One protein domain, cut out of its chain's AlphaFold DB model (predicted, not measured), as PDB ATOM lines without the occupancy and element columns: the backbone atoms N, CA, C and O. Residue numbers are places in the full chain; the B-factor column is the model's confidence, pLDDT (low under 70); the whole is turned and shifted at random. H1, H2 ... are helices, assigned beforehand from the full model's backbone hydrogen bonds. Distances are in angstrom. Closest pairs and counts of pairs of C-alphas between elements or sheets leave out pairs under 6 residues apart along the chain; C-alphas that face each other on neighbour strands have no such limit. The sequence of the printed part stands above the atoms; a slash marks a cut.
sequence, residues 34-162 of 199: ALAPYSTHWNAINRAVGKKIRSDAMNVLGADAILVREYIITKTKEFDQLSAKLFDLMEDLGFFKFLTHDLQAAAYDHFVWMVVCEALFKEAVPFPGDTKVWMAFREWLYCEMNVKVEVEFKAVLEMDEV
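This is residues 34 to 162 of the 199 residues of an uncharacterized protein of Phialocephala subalpina (UniProt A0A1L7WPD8). H1 and the long H2 make a V, joined by a tight link, and H3 sits in its open mouth as the core of the domain. H4 crosses near the first part of H3, and the chain then folds back to H5, which lies only loosely beside the rest. The printed part has 129 residues with five named helices, H1 to H5 in order, and no named strand; the class is all helix. It is only just compact, close to loose, with a radius of gyration of the C-alphas of 16.5 A, and elongated, spanning 55 by 33 by 23 A.

H1, residues 42 to 61, begins at C-alpha 42 (-62.814, 71.597, 28.946) and is 27.8 A long. H2, residues 65 to 92, is 41.1 A long. H3, residues 101 to 121, is 28.0 A long. H4 is residues 132 to 145. H5, residues 153 to 161, ends at C-alpha 161 (-53.107, 81.542, 51.950).

H1, H2 and H3 form an up-and-down bundle, each running against the one before. H1 and H2, a hairpin, touch at a steep tilt of 39 degrees, closest at C-alphas 57 and 68, 5.2 A. H3, the hub, touches H1 at C-alphas 42 and 109, 6.2 A, H2 at 83 and 112, 6.1 A, and H4 at 106 and 134, 5.6 A, these being the closest pairs. H3 and H4 are about perpendicular at 78 degrees. H5 is close to but not clearly touching H3, with C-alphas 115 and 157 closest at 7.9 A. In H1, H2 and H4 every O i to N i+4 pair is within hydrogen-bond range; in H3 15 of 17 are, in H5 2 of 5, beside 5 of 6 O i to N i+3 pairs.

The two C-alphas farthest apart, of Asp 64 and Glu 144, are 55.0 A apart. The printed part has no cut and no long link. Residues 143 to 148, of which 143 to 145 belong to H4, stand free. The model's pLDDT is under 70 at residue 94 and residues 144 to 162.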
ATOM      1  N   ALA A  34     -81.587  77.310  31.373       80.69
ATOM      2  CA  ALA A  34     -80.864  76.481  32.347       80.69
ATOM      3  C   ALA A  34     -81.119  74.974  32.152       80.69
ATOM      4  O   ALA A  34     -80.390  74.142  32.688       80.69
ATOM      5  N   LEU A  35     -82.159  74.625  31.388       80.56
ATOM      6  CA  LEU A  35     -82.486  73.257  30.979       80.56
ATOM      7  C   LEU A  35     -81.910  72.902  29.603       80.56
ATOM      8  O   LEU A  35     -82.101  71.779  29.130       80.56
ATOM      9  N   ALA A  36     -81.247  73.849  28.933       83.62
ATOM     10  CA  ALA A  36     -80.634  73.590  27.643       83.62
ATOM     11  C   ALA A  36     -79.439  72.628  27.808       83.62
ATOM     12  O   ALA A  36     -78.671  72.772  28.762       83.62
ATOM     13  N   PRO A  37     -79.247  71.674  26.877       86.62
ATOM     14  CA  PRO A  37     -78.094  70.785  26.906       86.62
ATOM     15  C   PRO A  37     -76.789  71.578  26.909       86.62
ATOM     16  O   PRO A  37     -76.618  72.494  26.100       86.62
ATOM     17  N   TYR A  38     -75.853  71.190  27.772       87.38
ATOM     18  CA  TYR A  38     -74.547  71.829  27.864       87.38
ATOM     19  C   TYR A  38     -73.440  70.871  27.431       87.38
ATOM     20  O   TYR A  38     -73.279  69.776  27.965       87.38
ATOM     21  N   SER A  39     -72.640  71.297  26.457       88.12
ATOM     22  CA  SER A  39     -71.430  70.581  26.058       88.12
ATOM     23  C   SER A  39     -70.224  71.169  26.773       88.12
ATOM     24  O   SER A  39     -69.940  72.354  26.595       88.12
ATOM     25  N   THR A  40     -69.477  70.339  27.501       88.81
ATOM     26  CA  THR A  40     -68.259  70.801  28.173       88.81
ATOM     27  C   THR A  40     -67.271  71.469  27.212       88.81
ATOM     28  O   THR A  40     -66.993  70.999  26.102       88.81
ATOM     29  N   HIS A  41     -66.702  72.574  27.679       91.12
ATOM     30  CA  HIS A  41     -65.676  73.364  27.026       91.12
ATOM     31  C   HIS A  41     -64.272  73.082  27.581       91.12
ATOM     32  O   HIS A  41     -63.326  73.781  27.214       91.12
ATOM     33  N   TRP A  42     -64.094  72.009  28.360       91.06
ATOM     34  CA  TRP A  42     -62.814  71.597  28.946       91.06
ATOM     35  C   TRP A  42     -61.652  71.572  27.942       91.06
ATOM     36  O   TRP A  42     -60.571  72.104  28.184       91.06
ATOM     37  N   ASN A  43     -61.886  71.040  26.740       91.00
ATOM     38  CA  ASN A  43     -60.873  71.018  25.680       91.00
ATOM     39  C   ASN A  43     -60.466  72.423  25.203       91.00
ATOM     40  O   ASN A  43     -59.332  72.629  24.774       91.00
ATOM     41  N   ALA A  44     -61.385  73.390  25.219       90.31
ATOM     42  CA  ALA A  44     -61.072  74.776  24.892       90.31
ATOM     43  C   ALA A  44     -60.275  75.443  26.020       90.31
ATOM     44  O   ALA A  44     -59.283  76.111  25.722       90.31
ATOM     45  N   ILE A  45     -60.644  75.179  27.277       91.00
ATOM     46  CA  ILE A  45     -59.937  75.646  28.478       91.00
ATOM     47  C   ILE A  45     -58.489  75.141  28.469       91.00
ATOM     48  O   ILE A  45     -57.563  75.949  28.438       91.00
ATOM     49  N   ASN A  46     -58.276  73.828  28.338       91.00
ATOM     50  CA  ASN A  46     -56.935  73.230  28.289       91.00
ATOM     51  C   ASN A  46     -56.068  73.799  27.164       91.00
ATOM     52  O   ASN A  46     -54.869  74.017  27.331       91.00
ATOM     53  N   ARG A  47     -56.663  74.073  25.997       91.25
ATOM     54  CA  ARG A  47     -55.934  74.708  24.893       91.25
ATOM     55  C   ARG A  47     -55.542  76.148  25.212       91.25
ATOM     56  O   ARG A  47     -54.461  76.562  24.798       91.25
ATOM     57  N   ALA A  48     -56.401  76.914  25.879       90.56
ATOM     58  CA  ALA A  48     -56.100  78.290  26.267       90.56
ATOM     59  C   ALA A  48     -54.984  78.329  27.322       90.56
ATOM     60  O   ALA A  48     -53.983  79.019  27.127       90.56
ATOM     61  N   VAL A  49     -55.099  77.499  28.359       90.31
ATOM     62  CA  VAL A  49     -54.098  77.336  29.422       90.31
ATOM     63  C   VAL A  49     -52.758  76.877  28.848       90.31
ATOM     64  O   VAL A  49     -51.737  77.524  29.060       90.31
ATOM     65  N   GLY A  50     -52.748  75.830  28.020       90.38
ATOM     66  CA  GLY A  50     -51.516  75.329  27.407       90.38
ATOM     67  C   GLY A  50     -50.821  76.356  26.504       90.38
ATOM     68  O   GLY A  50     -49.592  76.406  26.451       90.38
ATOM     69  N   LYS A  51     -51.584  77.216  25.809       91.25
ATOM     70  CA  LYS A  51     -51.016  78.335  25.038       91.25
ATOM     71  C   LYS A  51     -50.371  79.378  25.947       91.25
ATOM     72  O   LYS A  51     -49.277  79.837  25.631       91.25
ATOM     73  N   LYS A  52     -51.027  79.728  27.055       90.81
ATOM     74  CA  LYS A  52     -50.515  80.691  28.032       90.81
ATOM     75  C   LYS A  52     -49.238  80.204  28.690       90.81
ATOM     76  O   LYS A  52     -48.228  80.883  28.583       90.81
ATOM     77  N   ILE A  53     -49.256  78.989  29.233       90.94
ATOM     78  CA  ILE A  53     -48.088  78.365  29.863       90.94
ATOM     79  C   ILE A  53     -46.905  78.336  28.892       90.94
ATOM     80  O   ILE A  53     -45.791  78.694  29.261       90.94
ATOM     81  N   ARG A  54     -47.134  77.959  27.627       89.88
ATOM     82  CA  ARG A  54     -46.072  77.965  26.612       89.88
ATOM     83  C   ARG A  54     -45.549  79.374  26.329       89.88
ATOM     84  O   ARG A  54     -44.346  79.541  26.168       89.88
ATOM     85  N   SER A  55     -46.436  80.362  26.233       90.50
ATOM     86  CA  SER A  55     -46.038  81.756  26.028       90.50
ATOM     87  C   SER A  55     -45.202  82.268  27.199       90.50
ATOM     88  O   SER A  55     -44.177  82.902  26.977       90.50
ATOM     89  N   ASP A  56     -45.612  81.970  28.429       88.88
ATOM     90  CA  ASP A  56     -44.913  82.403  29.636       88.88
ATOM     91  C   ASP A  56     -43.554  81.707  29.764       88.88
ATOM     92  O   ASP A  56     -42.557  82.375  30.025       88.88
ATOM     93  N   ALA A  57     -43.475  80.410  29.452       88.38
ATOM     94  CA  ALA A  57     -42.215  79.668  29.411       88.38
ATOM     95  C   ALA A  57     -41.202  80.317  28.455       88.38
ATOM     96  O   ALA A  57     -40.059  80.560  28.831       88.38
ATOM     97  N   MET A  58     -41.632  80.653  27.233       88.69
ATOM     98  CA  MET A  58     -40.773  81.307  26.237       88.69
ATOM     99  C   MET A  58     -40.362  82.723  26.662       88.69
ATOM    100  O   MET A  58     -39.242  83.148  26.389       88.69
ATOM    101  N   ASN A  59     -41.253  83.452  27.342       87.38
ATOM    102  CA  ASN A  59     -40.978  84.804  27.828       87.38
ATOM    103  C   ASN A  59     -39.985  84.818  29.001       87.38
ATOM    104  O   ASN A  59     -39.179  85.740  29.095       87.38
ATOM    105  N   VAL A  60     -40.052  83.827  29.896       86.31
ATOM    106  CA  VAL A  60     -39.217  83.759  31.108       86.31
ATOM    107  C   VAL A  60     -37.864  83.098  30.830       86.31
ATOM    108  O   VAL A  60     -36.842  83.579  31.312       86.31
ATOM    109  N   LEU A  61     -37.847  82.013  30.053       87.69
ATOM    110  CA  LEU A  61     -36.689  81.118  29.915       87.69
ATOM    111  C   LEU A  61     -35.995  81.233  28.548       87.69
ATOM    112  O   LEU A  61     -34.935  80.648  28.325       87.69
ATOM    113  N   GLY A  62     -36.570  82.005  27.622       80.69
ATOM    114  CA  GLY A  62     -36.003  82.224  26.298       80.69
ATOM    115  C   GLY A  62     -36.024  80.963  25.430       80.69
ATOM    116  O   GLY A  62     -37.052  80.305  25.293       80.69
ATOM    117  N   ALA A  63     -34.893  80.660  24.788       79.50
ATOM    118  CA  ALA A  63     -34.774  79.586  23.796       79.50
ATOM    119  C   ALA A  63     -34.264  78.247  24.363       79.50
ATOM    120  O   ALA A  63     -34.040  77.315  23.587       79.50
ATOM    121  N   ASP A  64     -34.062  78.134  25.680       88.81
ATOM    122  CA  ASP A  64     -33.633  76.875  26.290       88.81
ATOM    123  C   ASP A  64     -34.774  75.848  26.252       88.81
ATOM    124  O   ASP A  64     -35.754  75.925  26.995       88.81
ATOM    125  N   ALA A  65     -34.649  74.867  25.358       86.56
ATOM    126  CA  ALA A  65     -35.681  73.867  25.135       86.56
ATOM    127  C   ALA A  65     -35.912  72.943  26.344       86.56
ATOM    128  O   ALA A  65     -37.022  72.422  26.491       86.56
ATOM    129  N   ILE A  66     -34.897  72.719  27.185       89.31
ATOM    130  CA  ILE A  66     -35.000  71.846  28.360       89.31
ATOM    131  C   ILE A  66     -35.770  72.584  29.449       89.31
ATOM    132  O   ILE A  66     -36.819  72.101  29.880       89.31
ATOM    133  N   LEU A  67     -35.334  73.797  29.794       86.00
ATOM    134  CA  LEU A  67     -35.986  74.608  30.823       86.00
ATOM    135  C   LEU A  67     -37.428  74.957  30.437       86.00
ATOM    136  O   LEU A  67     -38.342  74.834  31.252       86.00
ATOM    137  N   VAL A  68     -37.677  75.312  29.170       88.12
ATOM    138  CA  VAL A  68     -39.039  75.566  28.668       88.12
ATOM    139  C   VAL A  68     -39.926  74.331  28.827       88.12
ATOM    140  O   VAL A  68     -41.094  74.448  29.206       88.12
ATOM    141  N   ARG A  69     -39.401  73.134  28.542       88.94
ATOM    142  CA  ARG A  69     -40.166  71.891  28.678       88.94
ATOM    143  C   ARG A  69     -40.484  71.585  30.139       88.94
ATOM    144  O   ARG A  69     -41.625  71.221  30.425       88.94
ATOM    145  N   GLU A  70     -39.516  71.729  31.035       89.56
ATOM    146  CA  GLU A  70     -39.709  71.512  32.472       89.56
ATOM    147  C   GLU A  70     -40.730  72.488  33.052       89.56
ATOM    148  O   GLU A  70     -41.680  72.061  33.708       89.56
ATOM    149  N   TYR A  71     -40.630  73.772  32.704       88.94
ATOM    150  CA  TYR A  71     -41.603  74.786  33.102       88.94
ATOM    151  C   TYR A  71     -43.024  74.434  32.650       88.94
ATOM    152  O   TYR A  71     -43.965  74.494  33.444       88.94
ATOM    153  N   ILE A  72     -43.194  74.022  31.386       90.62
ATOM    154  CA  ILE A  72     -44.506  73.620  30.861       90.62
ATOM    155  C   ILE A  72     -45.071  72.436  31.653       90.62
ATOM    156  O   ILE A  72     -46.256  72.445  31.985       90.62
ATOM    157  N   ILE A  73     -44.252  71.424  31.961       90.00
ATOM    158  CA  ILE A  73     -44.680  70.251  32.738       90.00
ATOM    159  C   ILE A  73     -45.121  70.674  34.141       90.00
ATOM    160  O   ILE A  73     -46.217  70.309  34.568       90.00
ATOM    161  N   THR A  74     -44.304  71.472  34.829       89.94
ATOM    162  CA  THR A  74     -44.582  71.943  36.191       89.94
ATOM    163  C   THR A  74     -45.875  72.751  36.242       89.94
ATOM    164  O   THR A  74     -46.775  72.411  37.007       89.94
ATOM    165  N   LYS A  75     -46.039  73.744  35.360       87.94
ATOM    166  CA  LYS A  75     -47.252  74.577  35.333       87.94
ATOM    167  C   LYS A  75     -48.504  73.829  34.889       87.94
ATOM    168  O   LYS A  75     -49.587  74.114  35.389       87.94
ATOM    169  N   THR A  76     -48.378  72.839  34.006       90.12
ATOM    170  CA  THR A  76     -49.516  71.971  33.654       90.12
ATOM    171  C   THR A  76     -49.952  71.141  34.862       90.12
ATOM    172  O   THR A  76     -51.141  71.046  35.148       90.12
ATOM    173  N   LYS A  77     -48.994  70.603  35.628       89.44
ATOM    174  CA  LYS A  77     -49.285  69.836  36.843       89.44
ATOM    175  C   LYS A  77     -49.937  70.695  37.929       89.44
ATOM    176  O   LYS A  77     -50.871  70.231  38.575       89.44
ATOM    177  N   GLU A  78     -49.468  71.927  38.124       86.81
ATOM    178  CA  GLU A  78     -50.103  72.890  39.035       86.81
ATOM    179  C   GLU A  78     -51.558  73.166  38.621       86.81
ATOM    180  O   GLU A  78     -52.459  73.100  39.456       86.81
ATOM    181  N   PHE A  79     -51.805  73.400  37.327       88.31
ATOM    182  CA  PHE A  79     -53.155  73.599  36.793       88.31
ATOM    183  C   PHE A  79     -54.076  72.395  37.050       88.31
ATOM    184  O   PHE A  79     -55.203  72.573  37.524       88.31
ATOM    185  N   ASP A  80     -53.601  71.175  36.788       89.38
ATOM    186  CA  ASP A  80     -54.370  69.948  37.024       89.38
ATOM    187  C   ASP A  80     -54.705  69.776  38.516       89.38
ATOM    188  O   ASP A  80     -55.830  69.421  38.872       89.38
ATOM    189  N   GLN A  81     -53.751  70.073  39.405       87.81
ATOM    190  CA  GLN A  81     -53.948  69.998  40.856       87.81
ATOM    191  C   GLN A  81     -54.959  71.028  41.366       87.81
ATOM    192  O   GLN A  81     -55.800  70.693  42.201       87.81
ATOM    193  N   LEU A  82     -54.891  72.271  40.883       86.62
ATOM    194  CA  LEU A  82     -55.850  73.317  41.243       86.62
ATOM    195  C   LEU A  82     -57.257  72.980  40.745       86.62
ATOM    196  O   LEU A  82     -58.224  73.135  41.488       86.62
ATOM    197  N   SER A  83     -57.364  72.453  39.526       87.56
ATOM    198  CA  SER A  83     -58.642  72.026  38.951       87.56
ATOM    199  C   SER A  83     -59.280  70.890  39.760       87.56
ATOM    200  O   SER A  83     -60.469  70.948  40.061       87.56
ATOM    201  N   ALA A  84     -58.488  69.897  40.184       87.81
ATOM    202  CA  ALA A  84     -58.966  68.807  41.035       87.81
ATOM    203  C   ALA A  84     -59.441  69.302  42.413       87.81
ATOM    204  O   ALA A  84     -60.525  68.939  42.853       87.81
ATOM    205  N   LYS A  85     -58.682  70.194  43.064       85.81
ATOM    206  CA  LYS A  85     -59.099  70.801  44.343       85.81
ATOM    207  C   LYS A  85     -60.413  71.571  44.213       85.81
ATOM    208  O   LYS A  85     -61.253  71.514  45.106       85.81
ATOM    209  N   LEU A  86     -60.589  72.297  43.109       85.62
ATOM    210  CA  LEU A  86     -61.821  73.030  42.843       85.62
ATOM    211  C   LEU A  86     -63.003  72.084  42.613       85.62
ATOM    212  O   LEU A  86     -64.107  72.380  43.061       85.62
ATOM    213  N   PHE A  87     -62.771  70.947  41.953       85.19
ATOM    214  CA  PHE A  87     -63.781  69.905  41.792       85.19
ATOM    215  C   PHE A  87     -64.268  69.381  43.149       85.19
ATOM    216  O   PHE A  87     -65.468  69.429  43.413       85.19
ATOM    217  N   ASP A  88     -63.344  68.972  44.024       85.25
ATOM    218  CA  ASP A  88     -63.670  68.453  45.361       85.25
ATOM    219  C   ASP A  88     -64.493  69.473  46.169       85.25
ATOM    220  O   ASP A  88     -65.523  69.157  46.763       85.25
ATOM    221  N   LEU A  89     -64.086  70.742  46.115       83.44
ATOM    222  CA  LEU A  89     -64.764  71.836  46.803       83.44
ATOM    223  C   LEU A  89     -66.169  72.112  46.259       83.44
ATOM    224  O   LEU A  89     -67.074  72.465  47.015       83.44
ATOM    225  N   MET A  90     -66.361  71.970  44.949       82.69
ATOM    226  CA  MET A  90     -67.677  72.100  44.334       82.69
ATOM    227  C   MET A  90     -68.596  70.941  44.717       82.69
ATOM    228  O   MET A  90     -69.782  71.180  44.939       82.69
ATOM    229  N   GLU A  91     -68.083  69.714  44.839       79.50
ATOM    230  CA  GLU A  91     -68.870  68.572  45.324       79.50
ATOM    231  C   GLU A  91     -69.332  68.746  46.778       79.50
ATOM    232  O   GLU A  91     -70.444  68.330  47.124       79.50
ATOM    233  N   ASP A  92     -68.531  69.423  47.603       78.44
ATOM    234  CA  ASP A  92     -68.874  69.750  48.989       78.44
ATOM    235  C   ASP A  92     -69.991  70.804  49.108       78.44
ATOM    236  O   ASP A  92     -70.667  70.888  50.142       78.44
ATOM    237  N   LEU A  93     -70.263  71.580  48.048       75.81
ATOM    238  CA  LEU A  93     -71.399  72.498  48.022       75.81
ATOM    239  C   LEU A  93     -72.701  71.692  48.044       75.81
ATOM    240  O   LEU A  93     -73.062  70.996  47.093       75.81
ATOM    241  N   GLY A  94     -73.468  71.834  49.127       66.69
ATOM    242  CA  GLY A  94     -74.641  70.999  49.395       66.69
ATOM    243  C   GLY A  94     -75.698  70.967  48.282       66.69
ATOM    244  O   GLY A  94     -76.438  69.986  48.196       66.69
ATOM    245  N   PHE A  95     -75.759  71.994  47.421       72.06
ATOM    246  CA  PHE A  95     -76.672  72.056  46.276       72.06
ATOM    247  C   PHE A  95     -76.115  71.420  44.985       72.06
ATOM    248  O   PHE A  95     -76.899  71.035  44.120       72.06
ATOM    249  N   PHE A  96     -74.792  71.272  44.848       78.56
ATOM    250  CA  PHE A  96     -74.129  70.850  43.608       78.56
ATOM    251  C   PHE A  96     -74.510  69.429  43.180       78.56
ATOM    252  O   PHE A  96     -74.775  69.155  42.008       78.56
ATOM    253  N   LYS A  97     -74.651  68.527  44.155       75.00
ATOM    254  CA  LYS A  97     -75.108  67.145  43.939       75.00
ATOM    255  C   LYS A  97     -76.546  67.020  43.423       75.00
ATOM    256  O   LYS A  97     -76.934  65.944  42.981       75.00
ATOM    257  N   PHE A  98     -77.347  68.081  43.528       75.94
ATOM    258  CA  PHE A  98     -78.732  68.104  43.050       75.94
ATOM    259  C   PHE A  98     -78.868  68.732  41.659       75.94
ATOM    260  O   PHE A  98     -79.965  68.750  41.103       75.94
ATOM    261  N   LEU A  99     -77.772  69.245  41.095       82.00
ATOM    262  CA  LEU A  99     -77.740  69.760  39.733       82.00
ATOM    263  C   LEU A  99     -77.795  68.616  38.715       82.00
ATOM    264  O   LEU A  99     -77.335  67.503  38.969       82.00
ATOM    265  N   THR A 100     -78.328  68.906  37.529       85.50
ATOM    266  CA  THR A 100     -78.204  68.004  36.378       85.50
ATOM    267  C   THR A 100     -76.741  67.907  35.944       85.50
ATOM    268  O   THR A 100     -75.970  68.840  36.161       85.50
ATOM    269  N   HIS A 101     -76.352  66.815  35.281       85.31
ATOM    270  CA  HIS A 101     -74.981  66.665  34.770       85.31
ATOM    271  C   HIS A 101     -74.549  67.819  33.855       85.31
ATOM    272  O   HIS A 101     -73.407  68.264  33.931       85.31
ATOM    273  N   ASP A 102     -75.471  68.350  33.051       86.12
ATOM    274  CA  ASP A 102     -75.217  69.502  32.184       86.12
ATOM    275  C   ASP A 102     -74.902  70.766  32.999       86.12
ATOM    276  O   ASP A 102     -73.938  71.470  32.706       86.12
ATOM    277  N   LEU A 103     -75.657  71.022  34.075       85.62
ATOM    278  CA  LEU A 103     -75.407  72.147  34.980       85.62
ATOM    279  C   LEU A 103     -74.135  71.960  35.811       85.62
ATOM    280  O   LEU A 103     -73.426  72.933  36.046       85.62
ATOM    281  N   GLN A 104     -73.819  70.729  36.223       87.94
ATOM    282  CA  GLN A 104     -72.559  70.412  36.902       87.94
ATOM    283  C   GLN A 104     -71.361  70.685  35.992       87.94
ATOM    284  O   GLN A 104     -70.407  71.336  36.414       87.94
ATOM    285  N   ALA A 105     -71.424  70.247  34.732       89.19
ATOM    286  CA  ALA A 105     -70.379  70.505  33.747       89.19
ATOM    287  C   ALA A 105     -70.246  72.005  33.435       89.19
ATOM    288  O   ALA A 105     -69.130  72.519  33.377       89.19
ATOM    289  N   ALA A 106     -71.369  72.717  33.283       89.69
ATOM    290  CA  ALA A 106     -71.379  74.156  33.034       89.69
ATOM    291  C   ALA A 106     -70.786  74.947  34.201       89.69
ATOM    292  O   ALA A 106     -69.960  75.834  33.994       89.69
ATOM    293  N   ALA A 107     -71.168  74.587  35.425       88.44
ATOM    294  CA  ALA A 107     -70.584  75.137  36.632       88.44
ATOM    295  C   ALA A 107     -69.075  74.884  36.655       88.44
ATOM    296  O   ALA A 107     -68.310  75.829  36.793       88.44
ATOM    297  N   TYR A 108     -68.642  73.632  36.483       90.12
ATOM    298  CA  TYR A 108     -67.237  73.255  36.613       90.12
ATOM    299  C   TYR A 108     -66.343  73.988  35.613       90.12
ATOM    300  O   TYR A 108     -65.375  74.635  36.012       90.12
ATOM    301  N   ASP A 109     -66.703  73.970  34.327       92.12
ATOM    302  CA  ASP A 109     -65.953  74.686  33.293       92.12
ATOM    303  C   ASP A 109     -65.853  76.184  33.614       92.12
ATOM    304  O   ASP A 109     -64.788  76.793  33.481       92.12
ATOM    305  N   HIS A 110     -66.964  76.779  34.054       89.25
ATOM    306  CA  HIS A 110     -67.016  78.194  34.381       89.25
ATOM    307  C   HIS A 110     -66.204  78.525  35.639       89.25
ATOM    308  O   HIS A 110     -65.529  79.551  35.684       89.25
ATOM    309  N   PHE A 111     -66.234  77.675  36.664       87.81
ATOM    310  CA  PHE A 111     -65.478  77.871  37.898       87.81
ATOM    311  C   PHE A 111     -63.980  77.702  37.683       87.81
ATOM    312  O   PHE A 111     -63.220  78.561  38.125       87.81
ATOM    313  N   VAL A 112     -63.543  76.671  36.952       89.38
ATOM    314  CA  VAL A 112     -62.120  76.518  36.606       89.38
ATOM    315  C   VAL A 112     -61.631  77.734  35.825       89.38
ATOM    316  O   VAL A 112     -60.531  78.229  36.072       89.38
ATOM    317  N   TRP A 113     -62.450  78.271  34.920       89.75
ATOM    318  CA  TRP A 113     -62.089  79.488  34.206       89.75
ATOM    319  C   TRP A 113     -61.958  80.706  35.127       89.75
ATOM    320  O   TRP A 113     -60.929  81.373  35.125       89.75
ATOM    321  N   MET A 114     -62.976  80.975  35.941       85.75
ATOM    322  CA  MET A 114     -62.994  82.149  36.817       85.75
ATOM    323  C   MET A 114     -61.922  82.097  37.907       85.75
ATOM    324  O   MET A 114     -61.367  83.123  38.257       85.75
ATOM    325  N   VAL A 115     -61.636  80.923  38.470       82.56
ATOM    326  CA  VAL A 115     -60.738  80.808  39.631       82.56
ATOM    327  C   VAL A 115     -59.315  80.498  39.190       82.56
ATOM    328  O   VAL A 115     -58.379  81.214  39.531       82.56
ATOM    329  N   VAL A 116     -59.135  79.434  38.407       78.81
ATOM    330  CA  VAL A 116     -57.797  78.945  38.049       78.81
ATOM    331  C   VAL A 116     -57.236  79.740  36.876       78.81
ATOM    332  O   VAL A 116     -56.067  80.126  36.881       78.81
ATOM    333  N   CYS A 117     -58.059  80.008  35.860       79.44
ATOM    334  CA  CYS A 117     -57.564  80.683  34.668       79.44
ATOM    335  C   CYS A 117     -57.367  82.186  34.894       79.44
ATOM    336  O   CYS A 117     -56.364  82.707  34.421       79.44
ATOM    337  N   GLU A 118     -58.227  82.888  35.641       77.38
ATOM    338  CA  GLU A 118     -57.965  84.303  35.975       77.38
ATOM    339  C   GLU A 118     -56.671  84.473  36.788       77.38
ATOM    340  O   GLU A 118     -55.873  85.363  36.478       77.38
ATOM    341  N   ALA A 119     -56.403  83.574  37.745       76.25
ATOM    342  CA  ALA A 119     -55.145  83.560  38.493       76.25
ATOM    343  C   ALA A 119     -53.924  83.336  37.577       76.25
ATOM    344  O   ALA A 119     -52.900  84.011  37.716       76.25
ATOM    345  N   LEU A 120     -54.043  82.431  36.597       77.56
ATOM    346  CA  LEU A 120     -52.990  82.140  35.620       77.56
ATOM    347  C   LEU A 120     -52.769  83.297  34.628       77.56
ATOM    348  O   LEU A 120     -51.634  83.641  34.296       77.56
ATOM    349  N   PHE A 121     -53.851  83.877  34.110       77.88
ATOM    350  CA  PHE A 121     -53.794  84.889  33.061       77.88
ATOM    351  C   PHE A 121     -53.376  86.260  33.599       77.88
ATOM    352  O   PHE A 121     -52.718  87.004  32.871       77.88
ATOM    353  N   LYS A 122     -53.708  86.580  34.861       76.56
ATOM    354  CA  LYS A 122     -53.517  87.910  35.476       76.56
ATOM    355  C   LYS A 122     -54.186  89.048  34.687       76.56
ATOM    356  O   LYS A 122     -53.848  90.217  34.855       76.56
ATOM    357  N   GLU A 123     -55.138  88.705  33.825       77.25
ATOM    358  CA  GLU A 123     -55.918  89.612  32.992       77.25
ATOM    359  C   GLU A 123     -57.320  89.028  32.776       77.25
ATOM    360  O   GLU A 123     -57.520  87.813  32.844       77.25
ATOM    361  N   ALA A 124     -58.299  89.895  32.516       73.31
ATOM    362  CA  ALA A 124     -59.675  89.475  32.273       73.31
ATOM    363  C   ALA A 124     -59.798  88.852  30.872       73.31
ATOM    364  O   ALA A 124     -59.979  89.560  29.878       73.31
ATOM    365  N   VAL A 125     -59.698  87.523  30.789       79.00
ATOM    366  CA  VAL A 125     -59.887  86.771  29.540       79.00
ATOM    367  C   VAL A 125     -61.326  86.246  29.472       79.00
ATOM    368  O   VAL A 125     -61.777  85.577  30.406       79.00
ATOM    369  N   PRO A 126     -62.068  86.502  28.377       85.50
ATOM    370  CA  PRO A 126     -63.427  85.997  28.242       85.50
ATOM    371  C   PRO A 126     -63.444  84.466  28.207       85.50
ATOM    372  O   PRO A 126     -62.604  83.843  27.554       85.50
ATOM    373  N   PHE A 127     -64.438  83.871  28.874       87.31
ATOM    374  CA  PHE A 127     -64.676  82.429  28.839       87.31
ATOM    375  C   PHE A 127     -64.825  81.939  27.386       87.31
ATOM    376  O   PHE A 127     -65.568  82.547  26.612       87.31
ATOM    377  N   PRO A 128     -64.147  80.849  26.983       85.44
ATOM    378  CA  PRO A 128     -64.126  80.393  25.591       85.44
ATOM    379  C   PRO A 128     -65.411  79.673  25.145       85.44
ATOM    380  O   PRO A 128     -65.483  79.231  23.997       85.44
ATOM    381  N   GLY A 129     -66.385  79.498  26.039       84.25
ATOM    382  CA  GLY A 129     -67.604  78.725  25.815       84.25
ATOM    383  C   GLY A 129     -68.896  79.526  25.958       84.25
ATOM    384  O   GLY A 129     -68.880  80.740  26.158       84.25
ATOM    385  N   ASP A 130     -70.031  78.832  25.868       83.88
ATOM    386  CA  ASP A 130     -71.337  79.441  26.129       83.88
ATOM    387  C   ASP A 130     -71.599  79.509  27.639       83.88
ATOM    388  O   ASP A 130     -71.621  78.493  28.330       83.88
ATOM    389  N   THR A 131     -71.805  80.717  28.160       84.69
ATOM    390  CA  THR A 131     -72.112  80.940  29.577       84.69
ATOM    391  C   THR A 131     -73.609  80.970  29.866       84.69
ATOM    392  O   THR A 131     -73.986  81.004  31.033       84.69
ATOM    393  N   LYS A 132     -74.486  80.947  28.851       86.50
ATOM    394  CA  LYS A 132     -75.931  81.179  29.022       86.50
ATOM    395  C   LYS A 132     -76.594  80.203  29.982       86.50
ATOM    396  O   LYS A 132     -77.351  80.644  30.839       86.50
ATOM    397  N   VAL A 133     -76.297  78.908  29.857       85.25
ATOM    398  CA  VAL A 133     -76.894  77.857  30.701       85.25
ATOM    399  C   VAL A 133     -76.556  78.105  32.171       85.25
ATOM    400  O   VAL A 133     -77.443  78.170  33.022       85.25
ATOM    401  N   TRP A 134     -75.269  78.325  32.459       87.25
ATOM    402  CA  TRP A 134     -74.799  78.580  33.817       87.25
ATOM    403  C   TRP A 134     -75.273  79.930  34.364       87.25
ATOM    404  O   TRP A 134     -75.695  80.006  35.514       87.25
ATOM    405  N   MET A 135     -75.255  80.992  33.556       86.88
ATOM    406  CA  MET A 135     -75.701  82.322  33.982       86.88
ATOM    407  C   MET A 135     -77.200  82.351  34.272       86.88
ATOM    408  O   MET A 135     -77.589  82.867  35.314       86.88
ATOM    409  N   ALA A 136     -78.023  81.729  33.424       85.31
ATOM    410  CA  ALA A 136     -79.462  81.619  33.656       85.31
ATOM    411  C   ALA A 136     -79.766  80.845  34.946       85.31
ATOM    412  O   ALA A 136     -80.606  81.268  35.741       85.31
ATOM    413  N   PHE A 137     -79.052  79.740  35.190       84.94
ATOM    414  CA  PHE A 137     -79.177  78.993  36.440       84.94
ATOM    415  C   PHE A 137     -78.740  79.824  37.651       84.94
ATOM    416  O   PHE A 137     -79.449  79.881  38.653       84.94
ATOM    417  N   ARG A 138     -77.588  80.492  37.560       82.81
ATOM    418  CA  ARG A 138     -77.024  81.325  38.623       82.81
ATOM    419  C   ARG A 138     -77.965  82.473  38.990       82.81
ATOM    420  O   ARG A 138     -78.223  82.682  40.170       82.81
ATOM    421  N   GLU A 139     -78.479  83.204  38.005       83.00
ATOM    422  CA  GLU A 139     -79.448  84.290  38.212       83.00
ATOM    423  C   GLU A 139     -80.729  83.779  38.871       83.00
ATOM    424  O   GLU A 139     -81.178  84.347  39.866       83.00
ATOM    425  N   TRP A 140     -81.270  82.662  38.380       84.56
ATOM    426  CA  TRP A 140     -82.430  82.017  38.986       84.56
ATOM    427  C   TRP A 140     -82.171  81.600  40.440       84.56
ATOM    428  O   TRP A 140     -82.990  81.885  41.310       84.56
ATOM    429  N   LEU A 141     -81.011  81.002  40.728       77.62
ATOM    430  CA  LEU A 141     -80.620  80.580  42.074       77.62
ATOM    431  C   LEU A 141     -80.583  81.770  43.050       77.62
ATOM    432  O   LEU A 141     -81.083  81.663  44.171       77.62
ATOM    433  N   TYR A 142     -80.033  82.911  42.616       72.56
ATOM    434  CA  TYR A 142     -80.012  84.142  43.413       72.56
ATOM    435  C   TYR A 142     -81.409  84.706  43.664       72.56
ATOM    436  O   TYR A 142     -81.702  85.131  44.783       72.56
ATOM    437  N   CYS A 143     -82.263  84.723  42.638       75.94
ATOM    438  CA  CYS A 143     -83.618  85.251  42.741       75.94
ATOM    439  C   CYS A 143     -84.516  84.380  43.624       75.94
ATOM    440  O   CYS A 143     -85.251  84.909  44.455       75.94
ATOM    441  N   GLU A 144     -84.446  83.062  43.460       69.94
ATOM    442  CA  GLU A 144     -85.446  82.145  44.000       69.94
ATOM    443  C   GLU A 144     -85.078  81.612  45.384       69.94
ATOM    444  O   GLU A 144     -85.940  81.445  46.245       69.94
ATOM    445  N   MET A 145     -83.785  81.397  45.650       62.75
ATOM    446  CA  MET A 145     -83.351  80.932  46.968       62.75
ATOM    447  C   MET A 145     -83.009  82.084  47.925       62.75
ATOM    448  O   MET A 145     -82.769  81.832  49.106       62.75
ATOM    449  N   ASN A 146     -82.965  83.342  47.453       56.81
ATOM    450  CA  ASN A 146     -82.450  84.506  48.201       56.81
ATOM    451  C   ASN A 146     -81.087  84.218  48.873       56.81
ATOM    452  O   ASN A 146     -80.707  84.827  49.877       56.81
ATOM    453  N   VAL A 147     -80.354  83.239  48.336       54.16
ATOM    454  CA  VAL A 147     -79.038  82.857  48.815       54.16
ATOM    455  C   VAL A 147     -78.101  83.866  48.190       54.16
ATOM    456  O   VAL A 147     -77.853  83.842  46.987       54.16
ATOM    457  N   LYS A 148     -77.555  84.770  49.006       47.28
ATOM    458  CA  LYS A 148     -76.324  85.469  48.640       47.28
ATOM    459  C   LYS A 148     -75.201  84.439  48.637       47.28
ATOM    460  O   LYS A 148     -74.447  84.320  49.597       47.28
ATOM    461  N   VAL A 149     -75.103  83.697  47.538       50.19
ATOM    462  CA  VAL A 149     -74.011  82.757  47.259       50.19
ATOM    463  C   VAL A 149     -72.652  83.487  47.275       50.19
ATOM    464  O   VAL A 149     -71.617  82.856  47.400       50.19
ATOM    465  N   GLU A 150     -72.622  84.825  47.284       43.59
ATOM    466  CA  GLU A 150     -71.410  85.638  47.476       43.59
ATOM    467  C   GLU A 150     -70.577  85.301  48.732       43.59
ATOM    468  O   GLU A 150     -69.392  85.627  48.755       43.59
ATOM    469  N   VAL A 151     -71.145  84.674  49.774       39.81
ATOM    470  CA  VAL A 151     -70.459  84.528  51.078       39.81
ATOM    471  C   VAL A 151     -69.638  83.234  51.217       39.81
ATOM    472  O   VAL A 151     -68.616  83.261  51.894       39.81
ATOM    473  N   GLU A 152     -69.987  82.131  50.549       44.53
ATOM    474  CA  GLU A 152     -69.199  80.881  50.645       44.53
ATOM    475  C   GLU A 152     -68.031  80.830  49.644       44.53
ATOM    476  O   GLU A 152     -67.021  80.180  49.895       44.53
ATOM    477  N   PHE A 153     -68.099  81.599  48.553       44.72
ATOM    478  CA  PHE A 153     -67.052  81.624  47.523       44.72
ATOM    479  C   PHE A 153     -65.829  82.464  47.902       44.72
ATOM    480  O   PHE A 153     -64.743  82.257  47.367       44.72
ATOM    481  N   LYS A 154     -65.969  83.383  48.864       39.53
ATOM    482  CA  LYS A 154     -64.831  84.140  49.391       39.53
ATOM    483  C   LYS A 154     -63.897  83.263  50.236       39.53
ATOM    484  O   LYS A 154     -62.697  83.467  50.178       39.53
ATOM    485  N   ALA A 155     -64.428  82.239  50.913       42.16
ATOM    486  CA  ALA A 155     -63.631  81.244  51.638       42.16
ATOM    487  C   ALA A 155     -62.849  80.306  50.693       42.16
ATOM    488  O   ALA A 155     -61.775  79.827  51.041       42.16
ATOM    489  N   VAL A 156     -63.357  80.082  49.474       44.44
ATOM    490  CA  VAL A 156     -62.626  79.389  48.396       44.44
ATOM    491  C   VAL A 156     -61.462  80.239  47.883       44.44
ATOM    492  O   VAL A 156     -60.381  79.721  47.626       44.44
ATOM    493  N   LEU A 157     -61.671  81.552  47.759       44.66
ATOM    494  CA  LEU A 157     -60.642  82.513  47.349       44.66
ATOM    495  C   LEU A 157     -59.639  82.845  48.469       44.66
ATOM    496  O   LEU A 157     -58.515  83.223  48.173       44.66
ATOM    497  N   GLU A 158     -59.988  82.640  49.743       44.25
ATOM    498  CA  GLU A 158     -59.038  82.670  50.872       44.25
ATOM    499  C   GLU A 158     -58.014  81.511  50.820       44.25
ATOM    500  O   GLU A 158     -57.060  81.498  51.594       44.25
ATOM    501  N   MET A 159     -58.109  80.598  49.836       45.94
ATOM    502  CA  MET A 159     -56.982  79.746  49.424       45.94
ATOM    503  C   MET A 159     -55.806  80.525  48.804       45.94
ATOM    504  O   MET A 159     -54.802  79.898  48.470       45.94
ATOM    505  N   ASP A 160     -55.868  81.858  48.709       39.25
ATOM    506  CA  ASP A 160     -54.671  82.700  48.569       39.25
ATOM    507  C   ASP A 160     -53.638  82.414  49.685       39.25
ATOM    508  O   ASP A 160     -52.444  82.463  49.415       39.25
ATOM    509  N   GLU A 161     -54.046  81.988  50.893       39.69
ATOM    510  CA  GLU A 161     -53.107  81.542  51.950       39.69
ATOM    511  C   GLU A 161     -52.553  80.115  51.737       39.69
ATOM    512  O   GLU A 161     -51.637  79.686  52.434       39.69
ATOM    513  N   VAL A 162     -53.077  79.353  50.768       39.44
ATOM    514  CA  VAL A 162     -52.558  78.020  50.379       39.44
ATOM    515  C   VAL A 162     -51.811  78.080  49.037       39.44
ATOM    516  O   VAL A 162     -51.172  77.105  48.637       39.44
TER     517      VAL A 162